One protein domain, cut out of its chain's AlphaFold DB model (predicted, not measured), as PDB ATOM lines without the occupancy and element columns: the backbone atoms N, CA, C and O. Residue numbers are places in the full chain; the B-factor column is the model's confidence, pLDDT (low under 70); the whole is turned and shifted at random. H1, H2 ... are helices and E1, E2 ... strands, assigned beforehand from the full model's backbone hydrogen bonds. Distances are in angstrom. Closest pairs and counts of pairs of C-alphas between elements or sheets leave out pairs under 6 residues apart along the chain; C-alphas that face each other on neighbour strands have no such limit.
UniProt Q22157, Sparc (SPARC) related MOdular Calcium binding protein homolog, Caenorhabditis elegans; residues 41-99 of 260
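What this domain is: This is residues 41 to 99 of the 260 residues of the protein "Sparc (SPARC) related MOdular Calcium binding protein homolog" of Caenorhabditis elegans (UniProt Q22157). A small two-strand hairpin, E1 and E2, and one helix, H2, make two sides of a body, with part of the long link of residues 66 to 86 running between them. H1 continues past one end of H2 as an arm, whose residues 41 to 47 stick out free. The printed part has 59 residues with two named helices and two named strands in the order H1, H2, E1, E2; the sheet, E1 - E2, is antiparallel and the class is mixed, helices and strands. It is only just loose, close to compact, with a radius of gyration of the C-alphas of 12.6 A, and only just flat, spanning 40 by 27 by 14 A.

Where its parts are: Strand E1 is residues 87 to 90, 10.4 A long, and E2 is residues 95 to 98, 10.7 A long, ending with C-alpha 98 at (133.116, 109.519, 138.832). H2 is residues 53 to 65, 18.3 A long, and begins with C-alpha 53 at (123.430, 102.870, 146.837). H1 is residues 41 to 51, 15.7 A long, and begins with C-alpha 41 at (123.748, 83.938, 152.832).

How they stand to each other: E1 and E2 form an antiparallel hairpin, their directions 156 degrees apart. N 88 and O 97 are 2.8 A apart and N 95 and O 90 are 3.2 A apart, both within hydrogen-bond range. H2 is apart from E2. H1 and H2 are close but not clearly touching; their closest C-alphas, those of Ile 49 and Ser 55, are 6.5 A apart. They run the same way at a steep tilt of 51 degrees. In H1 and H2 every O i to N i+4 pair is within hydrogen-bond range. H1 is apart from E1 and E2.

The domain as a whole: The two C-alphas farthest apart, those of Val 41 and Ser 93, are 40.0 A apart. The printed part has no cut. The link from H2 to E1, 21 residues, is long; those from H1 to H2 and from E1 to E2 are tight. The mean pLDDT of the printed part is 78.0, and residues 41 to 51 and residue 93 are under 70.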
ATOM      1  N   VAL A  41     123.858  83.314 154.158       48.29
ATOM      2  CA  VAL A  41     123.748  83.938 152.832       48.29
ATOM      3  C   VAL A  41     122.772  85.100 152.893       48.29
ATOM      4  O   VAL A  41     123.110  86.172 152.399       48.29
ATOM      5  N   ARG A  42     121.632  84.953 153.587       45.32
ATOM      6  CA  ARG A  42     120.707  86.077 153.831       45.32
ATOM      7  C   ARG A  42     121.402  87.251 154.525       45.32
ATOM      8  O   ARG A  42     121.280  88.376 154.056       45.32
ATOM      9  N   GLN A  43     122.199  86.995 155.562       51.14
ATOM     10  CA  GLN A  43     122.932  88.044 156.284       51.14
ATOM     11  C   GLN A  43     124.046  88.701 155.452       51.14
ATOM     12  O   GLN A  43     124.201  89.921 155.486       51.14
ATOM     13  N   ARG A  44     124.799  87.927 154.656       49.13
ATOM     14  CA  ARG A  44     125.792  88.483 153.714       49.13
ATOM     15  C   ARG A  44     125.135  89.316 152.617       49.13
ATOM     16  O   ARG A  44     125.668  90.359 152.240       49.13
ATOM     17  N   PHE A  45     123.965  88.892 152.148       46.52
ATOM     18  CA  PHE A  45     123.158  89.656 151.206       46.52
ATOM     19  C   PHE A  45     122.665  90.959 151.850       46.52
ATOM     20  O   PHE A  45     122.823  92.022 151.261       46.52
ATOM     21  N   GLU A  46     122.184  90.917 153.097       46.01
ATOM     22  CA  GLU A  46     121.764  92.102 153.860       46.01
ATOM     23  C   GLU A  46     122.893  93.118 154.100       46.01
ATOM     24  O   GLU A  46     122.640  94.323 154.134       46.01
ATOM     25  N   GLU A  47     124.144  92.680 154.259       48.27
ATOM     26  CA  GLU A  47     125.267  93.593 154.512       48.27
ATOM     27  C   GLU A  47     125.824  94.237 153.231       48.27
ATOM     28  O   GLU A  47     126.158  95.425 153.235       48.27
ATOM     29  N   VAL A  48     125.823  93.506 152.109       46.21
ATOM     30  CA  VAL A  48     126.035  94.092 150.773       46.21
ATOM     31  C   VAL A  48     124.907  95.071 150.451       46.21
ATOM     32  O   VAL A  48     125.185  96.177 149.990       46.21
ATOM     33  N   ILE A  49     123.664  94.732 150.816       49.55
ATOM     34  CA  ILE A  49     122.527  95.655 150.767       49.55
ATOM     35  C   ILE A  49     122.812  96.890 151.648       49.55
ATOM     36  O   ILE A  49     122.583  98.025 151.261       49.55
ATOM     37  N   ARG A  50     123.431  96.774 152.825       59.22
ATOM     38  CA  ARG A  50     123.742  97.977 153.629       59.22
ATOM     39  C   ARG A  50     124.725  98.944 152.966       59.22
ATOM     40  O   ARG A  50     124.646 100.139 153.258       59.22
ATOM     41  N   LEU A  51     125.647  98.462 152.131       69.84
ATOM     42  CA  LEU A  51     126.624  99.295 151.415       69.84
ATOM     43  C   LEU A  51     126.144  99.768 150.037       69.84
ATOM     44  O   LEU A  51     126.728 100.707 149.481       69.84
ATOM     45  N   ASP A  52     125.071  99.158 149.538       78.16
ATOM     46  CA  ASP A  52     124.435  99.488 148.274       78.16
ATOM     47  C   ASP A  52     123.941 100.944 148.232       78.16
ATOM     48  O   ASP A  52     123.679 101.588 149.259       78.16
ATOM     49  N   CYS A  53     123.818 101.481 147.020       86.26
ATOM     50  CA  CYS A  53     123.430 102.870 146.837       86.26
ATOM     51  C   CYS A  53     122.044 103.194 147.415       86.26
ATOM     52  O   CYS A  53     121.895 104.231 148.061       86.26
ATOM     53  N   ALA A  54     121.032 102.344 147.226       88.15
ATOM     54  CA  ALA A  54     119.676 102.564 147.722       88.15
ATOM     55  C   ALA A  54     119.640 102.665 149.252       88.15
ATOM     56  O   ALA A  54     118.971 103.545 149.809       88.15
ATOM     57  N   SER A  55     120.387 101.809 149.944       81.93
ATOM     58  CA  SER A  55     120.514 101.847 151.400       81.93
ATOM     59  C   SER A  55     121.225 103.111 151.879       81.93
ATOM     60  O   SER A  55     120.705 103.798 152.768       81.93
ATOM     61  N   GLN A  56     122.340 103.496 151.246       82.77
ATOM     62  CA  GLN A  56     123.013 104.754 151.593       82.77
ATOM     63  C   GLN A  56     122.169 105.985 151.277       82.77
ATOM     64  O   GLN A  56     122.124 106.929 152.070       82.77
ATOM     65  N   ARG A  57     121.440 105.966 150.160       88.42
ATOM     66  CA  ARG A  57     120.534 107.041 149.752       88.42
ATOM     67  C   ARG A  57     119.421 107.249 150.761       88.42
ATOM     68  O   ARG A  57     119.183 108.383 151.167       88.42
ATOM     69  N   ARG A  58     118.789 106.170 151.223       87.54
ATOM     70  CA  ARG A  58     117.739 106.212 152.251       87.54
ATOM     71  C   ARG A  58     118.248 106.817 153.560       87.54
ATOM     72  O   ARG A  58     117.593 107.685 154.131       87.54
ATOM     73  N   LYS A  59     119.438 106.400 154.012       82.29
ATOM     74  CA  LYS A  59     120.063 106.923 155.237       82.29
ATOM     75  C   LYS A  59     120.427 108.405 155.110       82.29
ATOM     76  O   LYS A  59     120.182 109.171 156.039       82.29
ATOM     77  N   ALA A  60     120.960 108.816 153.959       84.07
ATOM     78  CA  ALA A  60     121.274 110.215 153.682       84.07
ATOM     79  C   ALA A  60     120.017 111.098 153.615       84.07
ATOM     80  O   ALA A  60     120.006 112.195 154.168       84.07
ATOM     81  N   LEU A  61     118.937 110.608 152.997       88.13
ATOM     82  CA  LEU A  61     117.657 111.317 152.941       88.13
ATOM     83  C   LEU A  61     117.065 111.539 154.333       88.13
ATOM     84  O   LEU A  61     116.664 112.658 154.631       88.13
ATOM     85  N   LYS A  62     117.080 110.518 155.202       85.11
ATOM     86  CA  LYS A  62     116.606 110.653 156.588       85.11
ATOM     87  C   LYS A  62     117.341 111.775 157.325       85.11
ATOM     88  O   LYS A  62     116.712 112.687 157.841       85.11
ATOM     89  N   ARG A  63     118.675 111.766 157.284       81.06
ATOM     90  CA  ARG A  63     119.502 112.800 157.924       81.06
ATOM     91  C   ARG A  63     119.277 114.203 157.342       81.06
ATOM     92  O   ARG A  63     119.394 115.180 158.075       81.06
ATOM     93  N   LYS A  64     118.940 114.315 156.050       82.38
ATOM     94  CA  LYS A  64     118.546 115.597 155.442       82.38
ATOM     95  C   LYS A  64     117.248 116.124 156.056       82.38
ATOM     96  O   LYS A  64     117.168 117.309 156.357       82.38
ATOM     97  N   THR A  65     116.266 115.245 156.254       88.62
ATOM     98  CA  THR A  65     115.001 115.568 156.931       88.62
ATOM     99  C   THR A  65     115.219 115.930 158.402       88.62
ATOM    100  O   THR A  65     114.579 116.851 158.892       88.62
ATOM    101  N   ASP A  66     116.185 115.291 159.068       85.10
ATOM    102  CA  ASP A  66     116.574 115.583 160.456       85.10
ATOM    103  C   ASP A  66     117.359 116.914 160.612       85.10
ATOM    104  O   ASP A  66     117.793 117.254 161.711       85.10
ATOM    105  N   GLY A  67     117.560 117.680 159.529       81.37
ATOM    106  CA  GLY A  67     118.127 119.037 159.561       81.37
ATOM    107  C   GLY A  67     119.542 119.189 158.991       81.37
ATOM    108  O   GLY A  67     120.049 120.310 158.907       81.37
ATOM    109  N   ASP A  68     120.194 118.111 158.540       77.48
ATOM    110  CA  ASP A  68     121.519 118.196 157.911       77.48
ATOM    111  C   ASP A  68     121.408 118.632 156.439       77.48
ATOM    112  O   ASP A  68     121.528 117.838 155.507       77.48
ATOM    113  N   ALA A  69     121.171 119.925 156.205       78.59
ATOM    114  CA  ALA A  69     120.994 120.486 154.860       78.59
ATOM    115  C   ALA A  69     122.223 120.320 153.943       78.59
ATOM    116  O   ALA A  69     122.106 120.426 152.721       78.59
ATOM    117  N   ARG A  70     123.407 120.068 154.518       76.75
ATOM    118  CA  ARG A  70     124.669 119.894 153.785       76.75
ATOM    119  C   ARG A  70     124.993 118.429 153.521       76.75
ATOM    120  O   ARG A  70     126.037 118.145 152.934       76.75
ATOM    121  N   ILE A  71     124.130 117.499 153.903       77.35
ATOM    122  CA  ILE A  71     124.363 116.090 153.633       77.35
ATOM    123  C   ILE A  71     124.386 115.799 152.134       77.35
ATOM    124  O   ILE A  71     123.557 116.275 151.355       77.35
ATOM    125  N   TYR A  72     125.354 114.990 151.719       80.89
ATOM    126  CA  TYR A  72     125.388 114.461 150.367       80.89
ATOM    127  C   TYR A  72     124.382 113.310 150.228       80.89
ATOM    128  O   TYR A  72     124.233 112.518 151.151       80.89
ATOM    129  N   ILE A  73     123.707 113.192 149.085       87.24
ATOM    130  CA  ILE A  73     122.775 112.101 148.790       87.24
ATOM    131  C   ILE A  73     123.273 111.382 147.527       87.24
ATOM    132  O   ILE A  73     123.353 112.020 146.481       87.24
ATOM    133  N   PRO A  74     123.598 110.077 147.590       90.30
ATOM    134  CA  PRO A  74     124.160 109.354 146.460       90.30
ATOM    135  C   PRO A  74     123.101 109.136 145.386       90.30
ATOM    136  O   PRO A  74     121.938 108.853 145.694       90.30
ATOM    137  N   THR A  75     123.504 109.239 144.126       92.47
ATOM    138  CA  THR A  75     122.649 108.933 142.975       92.47
ATOM    139  C   THR A  75     122.820 107.468 142.604       92.47
ATOM    140  O   THR A  75     123.943 107.006 142.411       92.47
ATOM    141  N   CYS A  76     121.719 106.731 142.513       92.82
ATOM    142  CA  CYS A  76     121.761 105.306 142.196       92.82
ATOM    143  C   CYS A  76     121.564 105.070 140.706       92.82
ATOM    144  O   CYS A  76     120.938 105.879 140.019       92.82
ATOM    145  N   SER A  77     122.125 103.970 140.213       91.22
ATOM    146  CA  SER A  77     122.034 103.598 138.811       91.22
ATOM    147  C   SER A  77     120.569 103.350 138.433       91.22
ATOM    148  O   SER A  77     119.865 102.636 139.149       91.22
ATOM    149  N   PRO A  78     120.095 103.877 137.290       91.25
ATOM    150  CA  PRO A  78     118.722 103.654 136.839       91.25
ATOM    151  C   PRO A  78     118.452 102.187 136.481       91.25
ATOM    152  O   PRO A  78     117.301 101.769 136.441       91.25
ATOM    153  N   LYS A  79     119.503 101.399 136.214       88.68
ATOM    154  CA  LYS A  79     119.386  99.974 135.869       88.68
ATOM    155  C   LYS A  79     119.228  99.084 137.098       88.68
ATOM    156  O   LYS A  79     118.584  98.047 137.022       88.68
ATOM    157  N   ASN A  80     119.872  99.457 138.199       87.63
ATOM    158  CA  ASN A  80     119.858  98.704 139.442       87.63
ATOM    159  C   ASN A  80     120.095  99.677 140.600       87.63
ATOM    160  O   ASN A  80     121.184 100.237 140.721       87.63
ATOM    161  N   SER A  81     119.088  99.852 141.454       89.78
ATOM    162  CA  SER A  81     119.135 100.778 142.587       89.78
ATOM    163  C   SER A  81     120.216 100.432 143.615       89.78
ATOM    164  O   SER A  81     120.638 101.316 144.360       89.78
ATOM    165  N   LEU A  82     120.702  99.187 143.632       85.33
ATOM    166  CA  LEU A  82     121.803  98.751 144.492       85.33
ATOM    167  C   LEU A  82     123.157  99.329 144.037       85.33
ATOM    168  O   LEU A  82     124.061  99.510 144.849       85.33
ATOM    169  N   LEU A  83     123.308  99.657 142.750       86.39
ATOM    170  CA  LEU A  83     124.542 100.215 142.197       86.39
ATOM    171  C   LEU A  83     124.536 101.746 142.248       86.39
ATOM    172  O   LEU A  83     123.499 102.395 142.097       86.39
ATOM    173  N   TYR A  84     125.713 102.342 142.405       86.58
ATOM    174  CA  TYR A  84     125.914 103.781 142.266       86.58
ATOM    175  C   TYR A  84     125.894 104.174 140.792       86.58
ATOM    176  O   TYR A  84     126.457 103.481 139.944       86.58
ATOM    177  N   ASP A  85     125.294 105.322 140.483       92.37
ATOM    178  CA  ASP A  85     125.484 105.935 139.172       92.37
ATOM    179  C   ASP A  85     126.967 106.293 138.986       92.37
ATOM    180  O   ASP A  85     127.625 106.783 139.911       92.37
ATOM    181  N   LYS A  86     127.510 106.061 137.786       90.62
ATOM    182  CA  LYS A  86     128.934 106.292 137.489       90.62
ATOM    183  C   LYS A  86     129.346 107.722 137.803       90.62
ATOM    184  O   LYS A  86     130.502 107.936 138.160       90.62
ATOM    185  N   VAL A  87     128.426 108.672 137.652       90.22
ATOM    186  CA  VAL A  87     128.592 110.078 138.015       90.22
ATOM    187  C   VAL A  87     127.885 110.338 139.343       90.22
ATOM    188  O   VAL A  87     126.721 110.011 139.525       90.22
ATOM    189  N   GLN A  88     128.583 110.988 140.261       89.38
ATOM    190  CA  GLN A  88     128.062 111.459 141.538       89.38
ATOM    191  C   GLN A  88     128.253 112.974 141.607       89.38
ATOM    192  O   GLN A  88     129.310 113.467 141.208       89.38
ATOM    193  N   CYS A  89     127.253 113.713 142.085       86.16
ATOM    194  CA  CYS A  89     127.287 115.174 142.151       86.16
ATOM    195  C   CYS A  89     126.800 115.667 143.510       86.16
ATOM    196  O   CYS A  89     125.778 115.213 144.010       86.16
ATOM    197  N   TYR A  90     127.522 116.620 144.091       84.98
ATOM    198  CA  TYR A  90     127.138 117.306 145.313       84.98
ATOM    199  C   TYR A  90     126.574 118.684 144.977       84.98
ATOM    200  O   TYR A  90     127.314 119.603 144.611       84.98
ATOM    201  N   ASP A  91     125.257 118.812 145.113       73.10
ATOM    202  CA  ASP A  91     124.501 119.977 144.645       73.10
ATOM    203  C   ASP A  91     124.908 121.278 145.349       73.10
ATOM    204  O   ASP A  91     124.965 122.330 144.720       73.10
ATOM    205  N   VAL A  92     125.279 121.209 146.633       71.09
ATOM    206  CA  VAL A  92     125.627 122.393 147.440       71.09
ATOM    207  C   VAL A  92     126.876 123.106 146.911       71.09
ATOM    208  O   VAL A  92     126.967 124.327 146.994       71.09
ATOM    209  N   SER A  93     127.846 122.366 146.365       69.27
ATOM    210  CA  SER A  93     129.098 122.940 145.850       69.27
ATOM    211  C   SER A  93     129.252 122.821 144.332       69.27
ATOM    212  O   SER A  93     130.344 123.081 143.823       69.27
ATOM    213  N   ILE A  94     128.205 122.385 143.618       74.04
ATOM    214  CA  ILE A  94     128.196 122.169 142.158       74.04
ATOM    215  C   ILE A  94     129.347 121.234 141.717       74.04
ATOM    216  O   ILE A  94     129.937 121.376 140.651       74.04
ATOM    217  N   TYR A  95     129.729 120.269 142.556       77.37
ATOM    218  CA  TYR A  95     130.906 119.432 142.310       77.37
ATOM    219  C   TYR A  95     130.498 118.027 141.900       77.37
ATOM    220  O   TYR A  95     129.747 117.381 142.622       77.37
ATOM    221  N   CYS A  96     131.028 117.524 140.789       82.79
ATOM    222  CA  CYS A  96     130.753 116.176 140.304       82.79
ATOM    223  C   CYS A  96     132.036 115.344 140.210       82.79
ATOM    224  O   CYS A  96     133.134 115.877 140.063       82.79
ATOM    225  N   TRP A  97     131.924 114.022 140.312       85.92
ATOM    226  CA  TRP A  97     133.030 113.075 140.169       85.92
ATOM    227  C   TRP A  97     132.529 111.721 139.677       85.92
ATOM    228  O   TRP A  97     131.343 111.416 139.756       85.92
ATOM    229  N   CYS A  98     133.441 110.896 139.173       84.10
ATOM    230  CA  CYS A  98     133.116 109.519 138.832       84.10
ATOM    231  C   CYS A  98     133.316 108.598 140.035       84.10
ATOM    232  O   CYS A  98     134.258 108.809 140.801       84.10
ATOM    233  N   VAL A  99     132.516 107.543 140.156       81.83
ATOM    234  CA  VAL A  99     132.677 106.485 141.166       81.83
ATOM    235  C   VAL A  99     132.766 105.094 140.541       81.83
ATOM    236  O   VAL A  99     132.556 104.909 139.340       81.83
TER     237      VAL A  99